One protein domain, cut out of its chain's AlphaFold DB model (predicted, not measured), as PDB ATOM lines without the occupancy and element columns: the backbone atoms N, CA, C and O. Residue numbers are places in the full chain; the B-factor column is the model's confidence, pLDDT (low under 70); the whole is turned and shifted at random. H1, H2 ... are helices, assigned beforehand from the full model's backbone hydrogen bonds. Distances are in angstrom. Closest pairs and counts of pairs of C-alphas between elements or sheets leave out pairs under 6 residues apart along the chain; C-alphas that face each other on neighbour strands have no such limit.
ATOM      1  N   SER A  14       2.144  27.386 -12.568       78.75
ATOM      2  CA  SER A  14       1.578  26.988 -11.266       78.75
ATOM      3  C   SER A  14       0.622  25.794 -11.413       78.75
ATOM      4  O   SER A  14       0.031  25.601 -12.483       78.75
ATOM      5  N   PHE A  15       0.418  25.007 -10.347       81.94
ATOM      6  CA  PHE A  15      -0.475  23.836 -10.371       81.94
ATOM      7  C   PHE A  15      -1.852  24.160 -10.972       81.94
ATOM      8  O   PHE A  15      -2.353  23.454 -11.849       81.94
ATOM      9  N   PHE A  16      -2.459  25.271 -10.548       84.94
ATOM     10  CA  PHE A  16      -3.798  25.625 -11.001       84.94
ATOM     11  C   PHE A  16      -3.873  26.113 -12.452       84.94
ATOM     12  O   PHE A  16      -4.948  26.035 -13.045       84.94
ATOM     13  N   GLU A  17      -2.791  26.643 -13.026       84.75
ATOM     14  CA  GLU A  17      -2.753  26.989 -14.454       84.75
ATOM     15  C   GLU A  17      -2.741  25.725 -15.312       84.75
ATOM     16  O   GLU A  17      -3.486  25.640 -16.288       84.75
ATOM     17  N   GLN A  18      -1.958  24.722 -14.905       83.25
ATOM     18  CA  GLN A  18      -1.927  23.417 -15.565       83.25
ATOM     19  C   GLN A  18      -3.293  22.724 -15.455       83.25
ATOM     20  O   GLN A  18      -3.858  22.293 -16.459       83.25
ATOM     21  N   LEU A  19      -3.879  22.712 -14.252       86.69
ATOM     22  CA  LEU A  19      -5.192  22.116 -14.007       86.69
ATOM     23  C   LEU A  19      -6.312  22.798 -14.813       86.69
ATOM     24  O   LEU A  19      -7.211  22.124 -15.318       86.69
ATOM     25  N   GLU A  20      -6.291  24.130 -14.938       89.81
ATOM     26  CA  GLU A  20      -7.284  24.862 -15.735       89.81
ATOM     27  C   GLU A  20      -7.206  24.485 -17.216       89.81
ATOM     28  O   GLU A  20      -8.237  24.216 -17.840       89.81
ATOM     29  N   GLU A  21      -5.992  24.414 -17.764       89.75
ATOM     30  CA  GLU A  21      -5.748  24.022 -19.148       89.75
ATOM     31  C   GLU A  21      -6.218  22.585 -19.418       89.75
ATOM     32  O   GLU A  21      -6.971  22.349 -20.367       89.75
ATOM     33  N   GLU A  22      -5.871  21.638 -18.544       87.44
ATOM     34  CA  GLU A  22      -6.311  20.242 -18.648       87.44
ATOM     35  C   GLU A  22      -7.838  20.105 -18.610       87.44
ATOM     36  O   GLU A  22      -8.430  19.458 -19.480       87.44
ATOM     37  N   LEU A  23      -8.500  20.756 -17.647       89.44
ATOM     38  CA  LEU A  23      -9.959  20.718 -17.524       89.44
ATOM     39  C   LEU A  23     -10.651  21.367 -18.725       89.44
ATOM     40  O   LEU A  23     -11.709  20.911 -19.163       89.44
ATOM     41  N   PHE A  24     -10.086  22.436 -19.283       91.81
ATOM     42  CA  PHE A  24     -10.662  23.095 -20.455       91.81
ATOM     43  C   PHE A  24     -10.501  22.268 -21.724       91.81
ATOM     44  O   PHE A  24     -11.402  22.291 -22.570       91.81
ATOM     45  N   ASN A  25      -9.399  21.529 -21.827       90.75
ATOM     46  CA  ASN A  25      -9.129  20.596 -22.914       90.75
ATOM     47  C   ASN A  25      -9.946  19.299 -22.790       90.75
ATOM     48  O   ASN A  25     -10.133  18.600 -23.783       90.75
ATOM     49  N   SER A  26     -10.501  18.996 -21.610       88.50
ATOM     50  CA  SER A  26     -11.360  17.829 -21.382       88.50
ATOM     51  C   SER A  26     -12.851  18.066 -21.674       88.50
ATOM     52  O   SER A  26     -13.682  17.239 -21.290       88.50
ATOM     53  N   ALA A  27     -13.225  19.207 -22.264       90.12
ATOM     54  CA  ALA A  27     -14.620  19.523 -22.563       90.12
ATOM     55  C   ALA A  27     -15.214  18.557 -23.609       90.12
ATOM     56  O   ALA A  27     -14.563  18.207 -24.592       90.12
ATOM     57  N   ASP A  28     -16.463  18.136 -23.403       88.81
ATOM     58  CA  ASP A  28     -17.190  17.290 -24.350       88.81
ATOM     59  C   ASP A  28     -17.689  18.074 -25.582       88.81
ATOM     60  O   ASP A  28     -17.513  19.289 -25.699       88.81
ATOM     61  N   SER A  29     -18.362  17.380 -26.504       89.94
ATOM     62  CA  SER A  29     -18.941  17.986 -27.712       89.94
ATOM     63  C   SER A  29     -19.980  19.082 -27.431       89.94
ATOM     64  O   SER A  29     -20.242  19.906 -28.305       89.94
ATOM     65  N   ASN A  30     -20.542  19.137 -26.219       89.12
ATOM     66  CA  ASN A  30     -21.474  20.166 -25.758       89.12
ATOM     67  C   ASN A  30     -20.777  21.271 -24.937       89.12
ATOM     68  O   ASN A  30     -21.448  22.062 -24.265       89.12
ATOM     69  N   ASN A  31     -19.440  21.338 -24.971       89.81
ATOM     70  CA  ASN A  31     -18.609  22.235 -24.164       89.81
ATOM     71  C   ASN A  31     -18.833  22.087 -22.646       89.81
ATOM     72  O   ASN A  31     -18.702  23.058 -21.887       89.81
ATOM     73  N   LYS A  32     -19.200  20.886 -22.188       91.56
ATOM     74  CA  LYS A  32     -19.326  20.552 -20.769       91.56
ATOM     75  C   LYS A  32     -18.062  19.870 -20.279       91.56
ATOM     76  O   LYS A  32     -17.538  18.955 -20.899       91.56
ATOM     77  N   ILE A  33     -17.595  20.314 -19.125       90.75
ATOM     78  CA  ILE A  33     -16.460  19.752 -18.408       90.75
ATOM     79  C   ILE A  33     -17.020  18.967 -17.232       90.75
ATOM     80  O   ILE A  33     -17.810  19.500 -16.448       90.75
ATOM     81  N   LYS A  34     -16.613  17.705 -17.117       85.00
ATOM     82  CA  LYS A  34     -16.966  16.824 -16.005       85.00
ATOM     83  C   LYS A  34     -15.695  16.380 -15.303       85.00
ATOM     84  O   LYS A  34     -14.813  15.812 -15.944       85.00
ATOM     85  N   ILE A  35     -15.654  16.551 -13.987       79.75
ATOM     86  CA  ILE A  35     -14.626  15.928 -13.154       79.75
ATOM     87  C   ILE A  35     -15.091  14.492 -12.918       79.75
ATOM     88  O   ILE A  35     -16.048  14.248 -12.182       79.75
ATOM     89  N   LYS A  36     -14.502  13.543 -13.651       68.00
ATOM     90  CA  LYS A  36     -14.867  12.129 -13.541       68.00
ATOM     91  C   LYS A  36     -14.293  11.563 -12.248       68.00
ATOM     92  O   LYS A  36     -13.088  11.632 -12.034       68.00
ATOM     93  N   GLU A  37     -15.142  10.944 -11.437       64.25
ATOM     94  CA  GLU A  37     -14.661  10.038 -10.399       64.25
ATOM     95  C   GLU A  37     -14.074   8.795 -11.071       64.25
ATOM     96  O   GLU A  37     -14.750   8.110 -11.846       64.25
ATOM     97  N   VAL A  38     -12.802   8.518 -10.791       59.03
ATOM     98  CA  VAL A  38     -12.181   7.247 -11.151       59.03
ATOM     99  C   VAL A  38     -12.569   6.262 -10.058       59.03
ATOM    100  O   VAL A  38     -12.012   6.284  -8.970       59.03
ATOM    101  N   LYS A  39     -13.566   5.422 -10.332       56.53
ATOM    102  CA  LYS A  39     -13.877   4.277  -9.474       56.53
ATOM    103  C   LYS A  39     -13.158   3.070 -10.040       56.53
ATOM    104  O   LYS A  39     -13.494   2.638 -11.144       56.53
ATOM    105  N   SER A  40     -12.177   2.554  -9.309       59.31
ATOM    106  CA  SER A  40     -11.577   1.277  -9.656       59.31
ATOM    107  C   SER A  40     -12.164   0.150  -8.822       59.31
ATOM    108  O   SER A  40     -12.399   0.293  -7.622       59.31
ATOM    109  N   ALA A  41     -12.426  -0.980  -9.472       59.72
ATOM    110  CA  ALA A  41     -13.003  -2.156  -8.840       59.72
ATOM    111  C   ALA A  41     -11.912  -2.937  -8.095       59.72
ATOM    112  O   ALA A  41     -11.267  -3.777  -8.717       59.72
ATOM    113  N   HIS A  42     -11.660  -2.676  -6.806       62.09
ATOM    114  CA  HIS A  42     -10.522  -3.297  -6.110       62.09
ATOM    115  C   HIS A  42     -10.798  -3.740  -4.668       62.09
ATOM    116  O   HIS A  42     -11.572  -3.119  -3.947       62.09
ATOM    117  N   TYR A  43     -10.092  -4.812  -4.281       66.62
ATOM    118  CA  TYR A  43     -10.096  -5.435  -2.951       66.62
ATOM    119  C   TYR A  43      -8.797  -5.185  -2.161       66.62
ATOM    120  O   TYR A  43      -8.794  -5.356  -0.954       66.62
ATOM    121  N   PHE A  44      -7.692  -4.802  -2.820       88.50
ATOM    122  CA  PHE A  44      -6.382  -4.631  -2.167       88.50
ATOM    123  C   PHE A  44      -6.206  -3.243  -1.529       88.50
ATOM    124  O   PHE A  44      -5.701  -3.136  -0.413       88.50
ATOM    125  N   LEU A  45      -6.624  -2.186  -2.238       92.06
ATOM    126  CA  LEU A  45      -6.710  -0.820  -1.728       92.06
ATOM    127  C   LEU A  45      -8.148  -0.312  -1.926       92.06
ATOM    128  O   LEU A  45      -8.579  -0.131  -3.074       92.06
ATOM    129  N   PRO A  46      -8.914  -0.082  -0.846       92.12
ATOM    130  CA  PRO A  46     -10.272   0.414  -0.983       92.12
ATOM    131  C   PRO A  46     -10.281   1.842  -1.546       92.12
ATOM    132  O   PRO A  46      -9.316   2.600  -1.360       92.12
ATOM    133  N   PRO A  47     -11.368   2.251  -2.220       90.94
ATOM    134  CA  PRO A  47     -11.581   3.650  -2.558       90.94
ATOM    135  C   PRO A  47     -11.518   4.522  -1.301       90.94
ATOM    136  O   PRO A  47     -12.113   4.192  -0.273       90.94
ATOM    137  N   LEU A  48     -10.834   5.667  -1.387       91.81
ATOM    138  CA  LEU A  48     -10.760   6.616  -0.273       91.81
ATOM    139  C   LEU A  48     -12.162   7.043   0.187       91.81
ATOM    140  O   LEU A  48     -12.395   7.183   1.384       91.81
ATOM    141  N   GLN A  49     -13.106   7.217  -0.746       90.12
ATOM    142  CA  GLN A  49     -14.477   7.594  -0.401       90.12
ATOM    143  C   GLN A  49     -15.137   6.553   0.508       90.12
ATOM    144  O   GLN A  49     -15.762   6.938   1.488       90.12
ATOM    145  N   ASP A  50     -14.957   5.260   0.233       90.44
ATOM    146  CA  ASP A  50     -15.554   4.193   1.042       90.44
ATOM    147  C   ASP A  50     -14.970   4.196   2.460       90.44
ATOM    148  O   ASP A  50     -15.715   4.083   3.432       90.44
ATOM    149  N   PHE A  51     -13.654   4.400   2.591       92.69
ATOM    150  CA  PHE A  51     -12.990   4.537   3.889       92.69
ATOM    151  C   PHE A  51     -13.519   5.740   4.686       92.69
ATOM    152  O   PHE A  51     -13.884   5.607   5.854       92.69
ATOM    153  N   LEU A  52     -13.616   6.910   4.051       93.12
ATOM    154  CA  LEU A  52     -14.134   8.124   4.684       93.12
ATOM    155  C   LEU A  52     -15.608   7.972   5.077       93.12
ATOM    156  O   LEU A  52     -16.004   8.362   6.173       93.12
ATOM    157  N   GLU A  53     -16.412   7.344   4.221       92.50
ATOM    158  CA  GLU A  53     -17.825   7.079   4.473       92.50
ATOM    159  C   GLU A  53     -18.029   6.146   5.681       92.50
ATOM    160  O   GLU A  53     -19.009   6.297   6.419       92.50
ATOM    161  N   LEU A  54     -17.133   5.175   5.901       93.25
ATOM    162  CA  LEU A  54     -17.166   4.299   7.080       93.25
ATOM    163  C   LEU A  54     -16.916   5.075   8.375       93.25
ATOM    164  O   LEU A  54     -17.588   4.823   9.369       93.25
ATOM    165  N   LEU A  55     -16.024   6.063   8.338       91.62
ATOM    166  CA  LEU A  55     -15.726   6.944   9.471       91.62
ATOM    167  C   LEU A  55     -16.716   8.114   9.606       91.62
ATOM    168  O   LEU A  55     -16.512   9.008  10.430       91.62
ATOM    169  N   ASN A  56     -17.779   8.116   8.792       89.62
ATOM    170  CA  ASN A  56     -18.768   9.187   8.698       89.62
ATOM    171  C   ASN A  56     -18.128  10.561   8.413       89.62
ATOM    172  O   ASN A  56     -18.566  11.591   8.920       89.62
ATOM    173  N   LEU A  57     -17.049  10.573   7.633       89.56
ATOM    174  CA  LEU A  57     -16.361  11.778   7.187       89.56
ATOM    175  C   LEU A  57     -16.924  12.248   5.832       89.56
ATOM    176  O   LEU A  57     -17.527  11.452   5.098       89.56
ATOM    177  N   PRO A  58     -16.721  13.529   5.469       89.69
ATOM    178  CA  PRO A  58     -16.954  14.013   4.111       89.69
ATOM    179  C   PRO A  58     -16.256  13.104   3.100       89.69
ATOM    180  O   PRO A  58     -15.046  12.914   3.175       89.69
ATOM    181  N   HIS A  59     -17.018  12.508   2.187       88.50
ATOM    182  CA  HIS A  59     -16.519  11.474   1.271       88.50
ATOM    183  C   HIS A  59     -16.928  11.738  -0.178       88.50
ATOM    184  O   HIS A  59     -16.387  11.133  -1.103       88.50
ATOM    185  N   THR A  60     -17.843  12.680  -0.407       85.81
ATOM    186  CA  THR A  60     -18.158  13.182  -1.745       85.81
ATOM    187  C   THR A  60     -17.445  14.503  -2.015       85.81
ATOM    188  O   THR A  60     -17.260  15.332  -1.126       85.81
ATOM    189  N   GLN A  61     -17.106  14.764  -3.278       82.62
ATOM    190  CA  GLN A  61     -16.491  16.037  -3.683       82.62
ATOM    191  C   GLN A  61     -17.349  17.261  -3.313       82.62
ATOM    192  O   GLN A  61     -16.832  18.332  -3.008       82.62
ATOM    193  N   ARG A  62     -18.679  17.097  -3.300       84.69
ATOM    194  CA  ARG A  62     -19.613  18.126  -2.829       84.69
ATOM    195  C   ARG A  62     -19.431  18.406  -1.340       84.69
ATOM    196  O   ARG A  62     -19.355  19.566  -0.968       84.69
ATOM    197  N   GLU A  63     -19.380  17.368  -0.510       88.44
ATOM    198  CA  GLU A  63     -19.189  17.532   0.936       88.44
ATOM    199  C   GLU A  63     -17.827  18.142   1.250       88.44
ATOM    200  O   GLU A  63     -17.749  18.990   2.128       88.44
ATOM    201  N   PHE A  64     -16.775  17.794   0.503       87.62
ATOM    202  CA  PHE A  64     -15.478  18.460   0.625       87.62
ATOM    203  C   PHE A  64     -15.535  19.943   0.257       87.62
ATOM    204  O   PHE A  64     -14.933  20.767   0.942       87.62
ATOM    205  N   LEU A  65     -16.266  20.304  -0.803       88.88
ATOM    206  CA  LEU A  65     -16.475  21.705  -1.163       88.88
ATOM    207  C   LEU A  65     -17.266  22.448  -0.078       88.88
ATOM    208  O   LEU A  65     -16.872  23.540   0.310       88.88
ATOM    209  N   ASP A  66     -18.356  21.860   0.416       88.56
ATOM    210  CA  ASP A  66     -19.180  22.454   1.473       88.56
ATOM    211  C   ASP A  66     -18.382  22.585   2.790       88.56
ATOM    212  O   ASP A  66     -18.474  23.609   3.468       88.56
ATOM    213  N   LEU A  67     -17.528  21.602   3.111       89.12
ATOM    214  CA  LEU A  67     -16.589  21.664   4.232       89.12
ATOM    215  C   LEU A  67     -15.590  22.809   4.054       89.12
ATOM    216  O   LEU A  67     -15.415  23.591   4.980       89.12
ATOM    217  N   ALA A  68     -14.958  22.932   2.884       89.31
ATOM    218  CA  ALA A  68     -13.994  23.997   2.616       89.31
ATOM    219  C   ALA A  68     -14.647  25.389   2.687       89.31
ATOM    220  O   ALA A  68     -14.084  26.308   3.277       89.31
ATOM    221  N   GLU A  69     -15.852  25.554   2.133       91.19
ATOM    222  CA  GLU A  69     -16.590  26.817   2.233       91.19
ATOM    223  C   GLU A  69     -16.881  27.198   3.689       91.19
ATOM    224  O   GLU A  69     -16.717  28.359   4.066       91.19
ATOM    225  N   SER A  70     -17.289  26.220   4.503       90.44
ATOM    226  CA  SER A  70     -17.577  26.416   5.925       90.44
ATOM    227  C   SER A  70     -16.310  26.710   6.734       90.44
ATOM    228  O   SER A  70     -16.259  27.700   7.459       90.44
ATOM    229  N   ALA A  71     -15.265  25.895   6.566       88.12
ATOM    230  CA  ALA A  71     -14.027  25.969   7.339       88.12
ATOM    231  C   ALA A  71     -13.262  27.281   7.117       88.12
ATOM    232  O   ALA A  71     -12.701  27.830   8.059       88.12
ATOM    233  N   PHE A  72     -13.266  27.805   5.887       89.31
ATOM    234  CA  PHE A  72     -12.569  29.053   5.559       89.31
ATOM    235  C   PHE A  72     -13.489  30.280   5.527       89.31
ATOM    236  O   PHE A  72     -13.008  31.395   5.338       89.31
ATOM    237  N   GLY A  73     -14.810  30.111   5.670       89.19
ATOM    238  CA  GLY A  73     -15.776  31.209   5.550       89.19
ATOM    239  C   GLY A  73     -15.810  31.861   4.158       89.19
ATOM    240  O   GLY A  73     -16.261  32.999   4.013       89.19
ATOM    241  N   ILE A  74     -15.328  31.165   3.121       90.62
ATOM    242  CA  ILE A  74     -15.245  31.661   1.739       90.62
ATOM    243  C   ILE A  74     -16.332  30.978   0.906       90.62
ATOM    244  O   ILE A  74     -16.418  29.759   0.850       90.62
ATOM    245  N   ASN A  75     -17.159  31.748   0.196       88.88
ATOM    246  CA  ASN A  75     -18.208  31.196  -0.670       88.88
ATOM    247  C   ASN A  75     -17.693  30.993  -2.107       88.88
ATOM    248  O   ASN A  75     -17.238  31.953  -2.735       88.88
ATOM    249  N   SER A  76     -17.841  29.788  -2.679       88.94
ATOM    250  CA  SER A  76     -17.402  29.498  -4.060       88.94
ATOM    251  C   SER A  76     -18.205  30.237  -5.144       88.94
ATOM    252  O   SER A  76     -17.809  30.293  -6.311       88.94
ATOM    253  N   LYS A  77     -19.361  30.814  -4.788       89.62
ATOM    254  CA  LYS A  77     -20.341  31.453  -5.689       89.62
ATOM    255  C   LYS A  77     -20.841  30.500  -6.786       89.62
ATOM    256  O   LYS A  77     -21.228  30.940  -7.885       89.62
ATOM    257  N   ILE A  78     -20.828  29.197  -6.499       89.19
ATOM    258  CA  ILE A  78     -21.356  28.127  -7.345       89.19
ATOM    259  C   ILE A  78     -22.752  27.755  -6.840       89.19
ATOM    260  O   ILE A  78     -22.941  27.398  -5.680       89.19
ATOM    261  N   GLY A  79     -23.752  27.833  -7.722       86.31
ATOM    262  CA  GLY A  79     -25.123  27.455  -7.376       86.31
ATOM    263  C   GLY A  79     -25.237  25.965  -7.041       86.31
ATOM    264  O   GLY A  79     -24.535  25.139  -7.625       86.31
ATOM    265  N   ARG A  80     -26.167  25.606  -6.147       85.81
ATOM    266  CA  ARG A  80     -26.369  24.227  -5.665       85.81
ATOM    267  C   ARG A  80     -26.476  23.201  -6.799       85.81
ATOM    268  O   ARG A  80     -25.759  22.208  -6.789       85.81
ATOM    269  N   SER A  81     -27.297  23.464  -7.819       86.31
ATOM    270  CA  SER A  81     -27.446  22.564  -8.976       86.31
ATOM    271  C   SER A  81     -26.147  22.403  -9.771       86.31
ATOM    272  O   SER A  81     -25.866  21.326 -10.288       86.31
ATOM    273  N   SER A  82     -25.326  23.454  -9.845       86.81
ATOM    274  CA  SER A  82     -24.014  23.391 -10.493       86.81
ATOM    275  C   SER A  82     -23.015  22.571  -9.680       86.81
ATOM    276  O   SER A  82     -22.266  21.820 -10.291       86.81
ATOM    277  N   LYS A  83     -23.047  22.634  -8.338       86.06
ATOM    278  CA  LYS A  83     -22.222  21.768  -7.476       86.06
ATOM    279  C   LYS A  83     -22.474  20.284  -7.764       86.06
ATOM    280  O   LYS A  83     -21.528  19.532  -7.951       86.06
ATOM    281  N   PHE A  84     -23.741  19.881  -7.900       83.88
ATOM    282  CA  PHE A  84     -24.089  18.512  -8.309       83.88
ATOM    283  C   PHE A  84     -23.666  18.201  -9.751       83.88
ATOM    284  O   PHE A  84     -23.156  17.120 -10.038       83.88
ATOM    285  N   ALA A  85     -23.863  19.145 -10.673       87.25
ATOM    286  CA  ALA A  85     -23.567  18.923 -12.082       87.25
ATOM    287  C   ALA A  85     -22.065  18.763 -12.373       87.25
ATOM    288  O   ALA A  85     -21.737  17.970 -13.251       87.25
ATOM    289  N   ILE A  86     -21.162  19.437 -11.641       84.94
ATOM    290  CA  ILE A  86     -19.694  19.344 -11.835       84.94
ATOM    291  C   ILE A  86     -19.217  17.883 -11.832       84.94
ATOM    292  O   ILE A  86     -18.422  17.487 -12.687       84.94
ATOM    293  N   PHE A  87     -19.758  17.082 -10.911       78.19
ATOM    294  CA  PHE A  87     -19.383  15.681 -10.701       78.19
ATOM    295  C   PHE A  87     -20.348  14.687 -11.383       78.19
ATOM    296  O   PHE A  87     -20.093  13.486 -11.434       78.19
ATOM    297  N   GLY A  88     -21.448  15.182 -11.963       81.50
ATOM    298  CA  GLY A  88     -22.495  14.391 -12.619       81.50
ATOM    299  C   GLY A  88     -22.540  14.582 -14.137       81.50
ATOM    300  O   GLY A  88     -21.921  13.824 -14.883       81.50
ATOM    301  N   ASN A  89     -23.295  15.585 -14.595       84.62
ATOM    302  CA  ASN A  89     -23.594  15.833 -16.017       84.62
ATOM    303  C   ASN A  89     -22.621  16.813 -16.702       84.62
ATOM    304  O   ASN A  89     -22.764  17.104 -17.886       84.62
ATOM    305  N   GLY A  90     -21.652  17.337 -15.956       88.19
ATOM    306  CA  GLY A  90     -20.718  18.359 -16.403       88.19
ATOM    307  C   GLY A  90     -21.287  19.782 -16.361       88.19
ATOM    308  O   GLY A  90     -22.496  20.027 -16.299       88.19
ATOM    309  N   VAL A  91     -20.385  20.760 -16.390       92.94
ATOM    310  CA  VAL A  91     -20.690  22.199 -16.349       92.94
ATOM    311  C   VAL A  91     -19.891  22.967 -17.397       92.94
ATOM    312  O   VAL A  91     -18.911  22.471 -17.935       92.94
ATOM    313  N   GLY A  92     -20.308  24.192 -17.718       93.56
ATOM    314  CA  GLY A  92     -19.538  25.040 -18.636       93.56
ATOM    315  C   GLY A  92     -18.274  25.616 -17.985       93.56
ATOM    316  O   GLY A  92     -18.218  25.764 -16.761       93.56
ATOM    317  N   LYS A  93     -17.310  26.041 -18.815       93.19
ATOM    318  CA  LYS A  93     -16.023  26.650 -18.408       93.19
ATOM    319  C   LYS A  93     -16.149  27.712 -17.308       93.19
ATOM    320  O   LYS A  93     -15.398  27.681 -16.346       93.19
ATOM    321  N   ARG A  94     -17.167  28.583 -17.372       92.12
ATOM    322  CA  ARG A  94     -17.411  29.628 -16.353       92.12
ATOM    323  C   ARG A  94     -17.586  29.073 -14.935       92.12
ATOM    324  O   ARG A  94     -17.195  29.730 -13.977       92.12
ATOM    325  N   VAL A  95     -18.219  27.910 -14.783       92.50
ATOM    326  CA  VAL A  95     -18.393  27.275 -13.467       92.50
ATOM    327  C   VAL A  95     -17.074  26.661 -12.998       92.50
ATOM    328  O   VAL A  95     -16.743  26.800 -11.827       92.50
ATOM    329  N   ILE A  96     -16.299  26.064 -13.907       92.06
ATOM    330  CA  ILE A  96     -14.957  25.547 -13.602       92.06
ATOM    331  C   ILE A  96     -14.021  26.677 -13.161       92.06
ATOM    332  O   ILE A  96     -13.410  26.555 -12.108       92.06
ATOM    333  N   SER A  97     -13.982  27.817 -13.856       91.94
ATOM    334  CA  SER A  97     -13.160  28.960 -13.421       91.94
ATOM    335  C   SER A  97     -13.571  29.496 -12.048       91.94
ATOM    336  O   SER A  97     -12.713  29.931 -11.288       91.94
ATOM    337  N   LYS A  98     -14.864  29.450 -11.688       93.06
ATOM    338  CA  LYS A  98     -15.305  29.788 -10.322       93.06
ATOM    339  C   LYS A  98     -14.773  28.794  -9.291       93.06
ATOM    340  O   LYS A  98     -14.334  29.222  -8.233       93.06
ATOM    341  N   LEU A  99     -14.810  27.498  -9.603       92.00
ATOM    342  CA  LEU A  99     -14.294  26.444  -8.728       92.00
ATOM    343  C   LEU A  99     -12.783  26.584  -8.518       92.00
ATOM    344  O   LEU A  99     -12.322  26.603  -7.384       92.00
ATOM    345  N   LEU A 100     -12.021  26.747  -9.601       91.12
ATOM    346  CA  LEU A 100     -10.574  26.942  -9.526       91.12
ATOM    347  C   LEU A 100     -10.227  28.259  -8.831       91.12
ATOM    348  O   LEU A 100      -9.339  28.285  -7.990       91.12
ATOM    349  N   GLY A 101     -10.957  29.339  -9.123       91.88
ATOM    350  CA  GLY A 101     -10.802  30.617  -8.433       91.88
ATOM    351  C   GLY A 101     -11.110  30.532  -6.938       91.88
ATOM    352  O   GLY A 101     -10.457  31.203  -6.149       91.88
ATOM    353  N   PHE A 102     -12.066  29.696  -6.528       92.62
ATOM    354  CA  PHE A 102     -12.325  29.414  -5.118       92.62
ATOM    355  C   PHE A 102     -11.121  28.731  -4.462       92.62
ATOM    356  O   PHE A 102     -10.597  29.270  -3.495       92.62
ATOM    357  N   TYR A 103     -10.637  27.616  -5.022       90.50
ATOM    358  CA  TYR A 103      -9.493  26.894  -4.459       90.50
ATOM    359  C   TYR A 103      -8.201  27.727  -4.455       90.50
ATOM    360  O   TYR A 103      -7.503  27.724  -3.450       90.50
ATOM    361  N   LYS A 104      -7.934  28.516  -5.507       89.62
ATOM    362  CA  LYS A 104      -6.805  29.470  -5.567       89.62
ATOM    363  C   LYS A 104      -6.813  30.492  -4.420       89.62
ATOM    364  O   LYS A 104      -5.758  31.002  -4.068       89.62
ATOM    365  N   ASN A 105      -7.987  30.819  -3.877       89.44
ATOM    366  CA  ASN A 105      -8.146  31.805  -2.803       89.44
ATOM    367  C   ASN A 105      -8.165  31.182  -1.400       89.44
ATOM    368  O   ASN A 105      -8.280  31.921  -0.422       89.44
ATOM    369  N   LEU A 106      -8.108  29.852  -1.278       89.00
ATOM    370  CA  LEU A 106      -8.008  29.214   0.031       89.00
ATOM    371  C   LEU A 106      -6.579  29.362   0.569       89.00
ATOM    372  O   LEU A 106      -5.632  29.256  -0.211       89.00
ATOM    373  N   PRO A 107      -6.395  29.540   1.887       87.00
ATOM    374  CA  PRO A 107      -5.078  29.581   2.520       87.00
ATOM    375  C   PRO A 107      -4.497  28.163   2.666       87.00
ATOM    376  O   PRO A 107      -4.105  27.746   3.748       87.00
ATOM    377  N   ILE A 108      -4.505  27.392   1.577       84.94
ATOM    378  CA  ILE A 108      -3.987  26.025   1.518       84.94
ATOM    379  C   ILE A 108      -2.742  26.040   0.628       84.94
ATOM    380  O   ILE A 108      -2.828  26.500  -0.517       84.94
TER     381      ILE A 108
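Overview. This is residues 14 to 108 of the 437 residues of the protein "Putative orphan protein" of Pseudoalteromonas translucida (strain TAC 125) (UniProt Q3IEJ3). H5 and H1 lie side by side, running opposite ways, with H3 and H4 grouped loosely by H5, while H2 is set off on a long loop whose residues 40 to 46 stick out. The 95 printed residues, all helix in class, hold five named helices, H1 to H5 in order, and no named strand. The whole is only just compact, close to loose, with a radius of gyration of the C-alphas of 14.4 A and spans of 36 by 35 by 29 A.

Arrangement. Start at H5, residues 93 to 104; H1, residues 15 to 25, touches it at a shallow tilt of 13 degrees, with Phe 24 and Lys 93 the closest C-alphas, 6.8 A apart. H4, residues 80 to 87, is close to H5 but not clearly touching, about perpendicular at 89 degrees; the closest C-alphas, of Ser 82 and Val 95, are 7.5 A apart. H3, residues 61 to 72, is near H5 and only just touches H4, with 3 pairs of C-alphas within 8 A, by its residues 61 to 62 alone; the closest are Arg 62 and Lys 83, 6.5 A. H2, residues 48 to 54, touches no helix. Each O i to N i+4 pair is within hydrogen-bond range in H1, H2, H3 and H5, and 3 of 4 in H4.

Along the chain. Find C-alpha 93 at (-16.023, 26.650, -18.408); H5 runs 16.1 A to C-alpha 104 at (-6.805, 29.470, -5.567). H3 spans 16.4 A, H1 15.6 A, H4 12.1 A and H2 10.0 A.

Size, cuts and confidence. The C-alphas farthest apart, of Ser 29 and Leu 55, are 38.9 A apart. The printed part has no cut; the link from H1 to H2 is long, 22 residues, and pLDDT is under 70 at residues 36 to 43.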